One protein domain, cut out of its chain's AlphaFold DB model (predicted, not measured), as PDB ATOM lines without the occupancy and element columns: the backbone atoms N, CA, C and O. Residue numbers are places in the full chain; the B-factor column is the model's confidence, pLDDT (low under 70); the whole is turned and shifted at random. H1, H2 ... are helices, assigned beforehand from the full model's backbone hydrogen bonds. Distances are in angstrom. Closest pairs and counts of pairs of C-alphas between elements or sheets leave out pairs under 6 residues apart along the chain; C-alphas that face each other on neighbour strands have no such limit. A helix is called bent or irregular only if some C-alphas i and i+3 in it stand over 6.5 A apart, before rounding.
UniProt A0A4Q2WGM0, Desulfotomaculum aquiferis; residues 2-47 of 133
ATOM      1  N   GLY A   2     106.433  93.378 133.378       48.22
ATOM      2  CA  GLY A   2     106.642  93.835 134.763       48.22
ATOM      3  C   GLY A   2     105.713  94.957 135.236       48.22
ATOM      4  O   GLY A   2     104.992  95.551 134.441       48.22
ATOM      5  N   LYS A   3     105.804  95.268 136.541       63.16
ATOM      6  CA  LYS A   3     105.059  96.230 137.400       63.16
ATOM      7  C   LYS A   3     104.834  97.673 136.871       63.16
ATOM      8  O   LYS A   3     104.384  98.549 137.618       63.16
ATOM      9  N   VAL A   4     105.170  97.963 135.618       78.00
ATOM     10  CA  VAL A   4     105.265  99.316 135.056       78.00
ATOM     11  C   VAL A   4     104.255  99.628 133.945       78.00
ATOM     12  O   VAL A   4     104.218 100.772 133.512       78.00
ATOM     13  N   GLY A   5     103.407  98.676 133.533       77.88
ATOM     14  CA  GLY A   5     102.275  98.941 132.624       77.88
ATOM     15  C   GLY A   5     102.693  99.502 131.261       77.88
ATOM     16  O   GLY A   5     102.134 100.495 130.817       77.88
ATOM     17  N   HIS A   6     103.753  98.930 130.677       83.50
ATOM     18  CA  HIS A   6     104.323  99.322 129.379       83.50
ATOM     19  C   HIS A   6     104.738 100.804 129.289       83.50
ATOM     20  O   HIS A   6     104.954 101.341 128.210       83.50
ATOM     21  N   ASN A   7     104.900 101.475 130.433       86.38
ATOM     22  CA  ASN A   7     105.383 102.844 130.496       86.38
ATOM     23  C   ASN A   7     106.928 102.851 130.488       86.38
ATOM     24  O   ASN A   7     107.530 102.427 131.484       86.38
ATOM     25  N   PRO A   8     107.580 103.339 129.414       87.56
ATOM     26  CA  PRO A   8     109.038 103.327 129.303       87.56
ATOM     27  C   PRO A   8     109.706 104.239 130.338       87.56
ATOM     28  O   PRO A   8     110.746 103.884 130.884       87.56
ATOM     29  N   VAL A   9     109.083 105.365 130.699       88.00
ATOM     30  CA  VAL A   9     109.610 106.266 131.737       88.00
ATOM     31  C   VAL A   9     109.608 105.566 133.092       88.00
ATOM     32  O   VAL A   9     110.618 105.531 133.790       88.00
ATOM     33  N   LYS A  10     108.490 104.928 133.451       85.88
ATOM     34  CA  LYS A  10     108.396 104.165 134.697       85.88
ATOM     35  C   LYS A  10     109.363 102.981 134.696       85.88
ATOM     36  O   LYS A  10     109.945 102.697 135.736       85.88
ATOM     37  N   PHE A  11     109.552 102.310 133.561       90.00
ATOM     38  CA  PHE A  11     110.563 101.264 133.421       90.00
ATOM     39  C   PHE A  11     111.967 101.793 133.740       90.00
ATOM     40  O   PHE A  11     112.626 101.233 134.613       90.00
ATOM     41  N   LEU A  12     112.381 102.899 133.116       89.38
ATOM     42  CA  LEU A  12     113.700 103.503 133.329       89.38
ATOM     43  C   LEU A  12     113.924 103.975 134.773       89.38
ATOM     44  O   LEU A  12     115.042 103.908 135.268       89.38
ATOM     45  N   LEU A  13     112.868 104.388 135.475       88.75
ATOM     46  CA  LEU A  13     112.951 104.747 136.896       88.75
ATOM     47  C   LEU A  13     113.090 103.538 137.839       88.75
ATOM     48  O   LEU A  13     113.543 103.702 138.967       88.75
ATOM     49  N   HIS A  14     112.660 102.341 137.421       88.94
ATOM     50  CA  HIS A  14     112.653 101.139 138.273       88.94
ATOM     51  C   HIS A  14     113.738 100.124 137.913       88.94
ATOM     52  O   HIS A  14     114.002  99.209 138.695       88.94
ATOM     53  N   VAL A  15     114.314 100.217 136.717       91.75
ATOM     54  CA  VAL A  15     115.371  99.311 136.279       91.75
ATOM     55  C   VAL A  15     116.653  99.594 137.065       91.75
ATOM     56  O   VAL A  15     117.055 100.737 137.259       91.75
ATOM     57  N   GLU A  16     117.297  98.535 137.551       93.25
ATOM     58  CA  GLU A  16     118.581  98.641 138.245       93.25
ATOM     59  C   GLU A  16     119.663  99.153 137.286       93.25
ATOM     60  O   GLU A  16     119.802  98.642 136.171       93.25
ATOM     61  N   GLY A  17     120.484 100.105 137.737       92.75
ATOM     62  CA  GLY A  17     121.559 100.681 136.920       92.75
ATOM     63  C   GLY A  17     122.536  99.635 136.369       92.75
ATOM     64  O   GLY A  17     122.945  99.725 135.215       92.75
ATOM     65  N   ASP A  18     122.839  98.585 137.134       94.94
ATOM     66  CA  ASP A  18     123.732  97.509 136.688       94.94
ATOM     67  C   ASP A  18     123.139  96.659 135.557       94.94
ATOM     68  O   ASP A  18     123.882  96.022 134.813       94.94
ATOM     69  N   LYS A  19     121.808  96.618 135.407       93.62
ATOM     70  CA  LYS A  19     121.164  95.974 134.250       93.62
ATOM     71  C   LYS A  19     121.311  96.834 133.001       93.62
ATOM     72  O   LYS A  19     121.589  96.288 131.942       93.62
ATOM     73  N   LEU A  20     121.172  98.155 133.134       93.06
ATOM     74  CA  LEU A  20     121.391  99.088 132.026       93.06
ATOM     75  C   LEU A  20     122.845  99.064 131.549       93.06
ATOM     76  O   LEU A  20     123.077  98.990 130.351       93.06
ATOM     77  N   LYS A  21     123.812  99.062 132.477       95.19
ATOM     78  CA  LYS A  21     125.240  98.950 132.134       95.19
ATOM     79  C   LYS A  21     125.544  97.657 131.393       95.19
ATOM     80  O   LYS A  21     126.142  97.701 130.330       95.19
ATOM     81  N   ARG A  22     125.057  96.522 131.909       95.62
ATOM     82  CA  ARG A  22     125.219  95.230 131.235       95.62
ATOM     83  C   ARG A  22     124.623  95.232 129.833       95.62
ATOM     84  O   ARG A  22     125.284  94.764 128.926       95.62
ATOM     85  N   ALA A  23     123.424  95.786 129.649       94.50
ATOM     86  CA  ALA A  23     122.823  95.899 128.320       94.50
ATOM     87  C   ALA A  23     123.640  96.806 127.382       94.50
ATOM     88  O   ALA A  23     123.784  96.496 126.208       94.50
ATOM     89  N   ALA A  24     124.209  97.899 127.898       95.44
ATOM     90  CA  ALA A  24     125.053  98.809 127.122       95.44
ATOM     91  C   ALA A  24     126.425  98.216 126.745       95.44
ATOM     92  O   ALA A  24     127.079  98.739 125.848       95.44
ATOM     93  N   GLU A  25     126.866  97.160 127.428       96.81
ATOM     94  CA  GLU A  25     128.122  96.449 127.160       96.81
ATOM     95  C   GLU A  25     127.905  95.113 126.423       96.81
ATOM     96  O   GLU A  25     128.876  94.475 126.025       96.81
ATOM     97  N   ASP A  26     126.651  94.684 126.244       97.94
ATOM     98  CA  ASP A  26     126.277  93.421 125.607       97.94
ATOM     99  C   ASP A  26     126.233  93.579 124.072       97.94
ATOM    100  O   ASP A  26     125.343  94.264 123.553       97.94
ATOM    101  N   PRO A  27     127.157  92.946 123.319       97.62
ATOM    102  CA  PRO A  27     127.211  93.079 121.864       97.62
ATOM    103  C   PRO A  27     125.947  92.586 121.154       97.62
ATOM    104  O   PRO A  27     125.569  93.161 120.132       97.62
ATOM    105  N   ASP A  28     125.277  91.560 121.687       97.62
ATOM    106  CA  ASP A  28     124.060  91.014 121.077       97.62
ATOM    107  C   ASP A  28     122.897  92.002 121.237       97.62
ATOM    108  O   ASP A  28     122.108  92.215 120.312       97.62
ATOM    109  N   TYR A  29     122.813  92.658 122.398       96.50
ATOM    110  CA  TYR A  29     121.829  93.712 122.636       96.50
ATOM    111  C   TYR A  29     122.081  94.933 121.745       96.50
ATOM    112  O   TYR A  29     121.142  95.446 121.129       96.50
ATOM    113  N   LEU A  30     123.337  95.378 121.652       97.81
ATOM    114  CA  LEU A  30     123.722  96.514 120.814       97.81
ATOM    115  C   LEU A  30     123.433  96.253 119.332       97.81
ATOM    116  O   LEU A  30     122.887  97.126 118.666       97.81
ATOM    117  N   ALA A  31     123.681  95.037 118.838       98.00
ATOM    118  CA  ALA A  31     123.353  94.675 117.461       98.00
ATOM    119  C   ALA A  31     121.846  94.800 117.160       98.00
ATOM    120  O   ALA A  31     121.458  95.288 116.097       98.00
ATOM    121  N   ILE A  32     120.980  94.396 118.098       97.69
ATOM    122  CA  ILE A  32     119.522  94.559 117.957       97.69
ATOM    123  C   ILE A  32     119.136  96.040 118.020       97.69
ATOM    124  O   ILE A  32     118.287  96.485 117.245       97.69
ATOM    125  N   TYR A  33     119.733  96.795 118.942       96.69
ATOM    126  CA  TYR A  33     119.495  98.231 119.075       96.69
ATOM    127  C   TYR A  33     119.840  98.974 117.781       96.69
ATOM    128  O   TYR A  33     118.988  99.691 117.254       96.69
ATOM    129  N   ASP A  34     121.037  98.748 117.239       97.88
ATOM    130  CA  ASP A  34     121.510  99.393 116.015       97.88
ATOM    131  C   ASP A  34     120.598  99.063 114.830       97.88
ATOM    132  O   ASP A  34     120.180  99.964 114.103       97.88
ATOM    133  N   LEU A  35     120.188  97.796 114.693       97.75
ATOM    134  CA  LEU A  35     119.245  97.372 113.657       97.75
ATOM    135  C   LEU A  35     117.888  98.091 113.773       97.75
ATOM    136  O   LEU A  35     117.319  98.528 112.773       97.75
ATOM    137  N   MET A  36     117.344  98.221 114.988       97.50
ATOM    138  CA  MET A  36     116.074  98.927 115.201       97.50
ATOM    139  C   MET A  36     116.195 100.426 114.921       97.50
ATOM    140  O   MET A  36     115.273 101.016 114.353       97.50
ATOM    141  N   MET A  37     117.321 101.038 115.293       97.69
ATOM    142  CA  MET A  37     117.593 102.441 114.997       97.69
ATOM    143  C   MET A  37     117.758 102.679 113.496       97.69
ATOM    144  O   MET A  37     117.241 103.673 112.993       97.69
ATOM    145  N   GLU A  38     118.383 101.756 112.762       97.75
ATOM    146  CA  GLU A  38     118.479 101.829 111.303       97.75
ATOM    147  C   GLU A  38     117.093 101.769 110.642       97.75
ATOM    148  O   GLU A  38     116.778 102.611 109.797       97.75
ATOM    149  N   PHE A  39     116.225 100.844 111.070       97.00
ATOM    150  CA  PHE A  39     114.845 100.792 110.578       97.00
ATOM    151  C   PHE A  39     114.064 102.072 110.889       97.00
ATOM    152  O   PHE A  39     113.318 102.562 110.036       97.00
ATOM    153  N   PHE A  40     114.230 102.624 112.092       95.75
ATOM    154  CA  PHE A  40     113.589 103.874 112.485       95.75
ATOM    155  C   PHE A  40     114.072 105.049 111.627       95.75
ATOM    156  O   PHE A  40     113.260 105.790 111.073       95.75
ATOM    157  N   ASP A  41     115.382 105.187 111.451       96.25
ATOM    158  CA  ASP A  41     115.988 106.218 110.613       96.25
ATOM    159  C   ASP A  41     115.528 106.107 109.158       96.25
ATOM    160  O   ASP A  41     115.188 107.113 108.526       96.25
ATOM    161  N   GLN A  42     115.482 104.886 108.622       95.25
ATOM    162  CA  GLN A  42     114.985 104.634 107.277       95.25
ATOM    163  C   GLN A  42     113.511 105.030 107.152       95.25
ATOM    164  O   GLN A  42     113.139 105.654 106.159       95.25
ATOM    165  N   TYR A  43     112.674 104.695 108.135       92.00
ATOM    166  CA  TYR A  43     111.271 105.107 108.171       92.00
ATOM    167  C   TYR A  43     111.130 106.638 108.179       92.00
ATOM    168  O   TYR A  43     110.382 107.182 107.369       92.00
ATOM    169  N   MET A  44     111.900 107.341 109.014       92.62
ATOM    170  CA  MET A  44     111.816 108.802 109.154       92.62
ATOM    171  C   MET A  44     112.326 109.580 107.930       92.62
ATOM    172  O   MET A  44     111.924 110.726 107.726       92.62
ATOM    173  N   ARG A  45     113.218 108.994 107.120       92.81
ATOM    174  CA  ARG A  45     113.775 109.632 105.909       92.81
ATOM    175  C   ARG A  45     112.944 109.401 104.646       92.81
ATOM    176  O   ARG A  45     113.218 110.039 103.630       92.81
ATOM    177  N   GLN A  46     111.989 108.471 104.665       92.31
ATOM    178  CA  GLN A  46     111.188 108.162 103.483       92.31
ATOM    179  C   GLN A  46     110.279 109.329 103.092       92.31
ATOM    180  O   GLN A  46     109.665 109.976 103.938       92.31
ATOM    181  N   GLU A  47     110.165 109.566 101.783       92.81
ATOM    182  CA  GLU A  47     109.224 110.550 101.254       92.81
ATOM    183  C   GLU A  47     107.787 110.070 101.509       92.81
ATOM    184  O   GLU A  47     107.364 109.007 101.032       92.81
TER     185      GLU A  47
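Overview. This is residues 2 to 47 of the 133 residues of a protein of Desulfotomaculum aquiferis (UniProt A0A4Q2WGM0). What shape does the backbone make? It is an open, angular chain of three helices with no common core: the long helix H3 makes one straight arm, and the shorter H2 meets its beginning at a corner, so that the two form an L. H1 is off to the side of H2, near the end of H2 where Gly 17 lies and on the same side to which H3 runs, and the three helices make an open, uneven U with H2 as its base; residues 34 to 47, of which 34 to 45 belong to H3, stick out free. What is it made of? The printed part has 46 residues with three named helices in the order H1, H2, H3 and no named strand, and its class is all helix. How tightly is it drawn together? It is only just loose, close to extended, with a radius of gyration of the C-alphas of 13.7 A, and its C-alphas span 39 by 26 by 13 A, an outline that is only just flat.

Along the chain. Where does the longest helix run? H3 holds residues 27 to 45, 19 residues, and measures 26.6 A from first to last C-alpha. It begins with C-alpha 27 of Pro 27 at (127.211, 93.079, 121.864) and ends with C-alpha 45 of Arg 45 at (113.775, 109.632, 105.909). Which helix comes before it in the chain? H2 holds residues 17 to 25, from Gly 17 to Glu 25, and is 12.5 A long from first to last C-alpha. Where is the first helix? H1 holds residues 8 to 14, from Pro 8 to His 14, with C-alpha 8 at (109.038, 103.327, 129.303) and a length of 9.9 A from first to last C-alpha. Is any of the three bent? No helix is bent or irregular.

Arrangement. How does H3 stand to H2? The two only just touch, and only at the corner by their link, with 3 pairs of C-alphas within 8 A; their closest C-alphas are those of Ala 23 and Tyr 29, 6.2 A apart. Their lines stand at 78 degrees, about perpendicular, and their centres are 18.2 A apart. Which residues of H3 touch H2? H3 touches H2 with residues 29 to 30 alone. Where does H1 stand? H1 touches no helix: it is apart from H3, and it is apart from H2 too, although H2 follows it in the chain. What do the backbone N and O atoms show? In H1, H2 and H3 every O i to N i+4 pair is within hydrogen-bond range.

Size, cuts and confidence. How large is the whole? The two C-alphas farthest apart are those of Asp 18 and Glu 47, at 40.4 A, while the first and last printed C-alphas, those of Gly 2 and Glu 47, are 37.5 A apart. Is the chain cut, and are its links long? The printed part has no cut from residue 2 to residue 47, out of a full chain of 133 residues. The link from H1 to H2 has 2 residues and the link from H2 to H3 has 1 residue, and both are tight. Which stretches stand free? They are residues 5 to 10, of which 8 to 10 belong to H1, residues 25 to 32, of which 27 to 32 belong to H3, and residues 34 to 47, of which 34 to 45 belong to H3. How sure is the model? The mean pLDDT of the printed part is 91.5, and residues 2 to 3 are under 70; the mean is 88 in H1, 95 in H2 and 96 in H3.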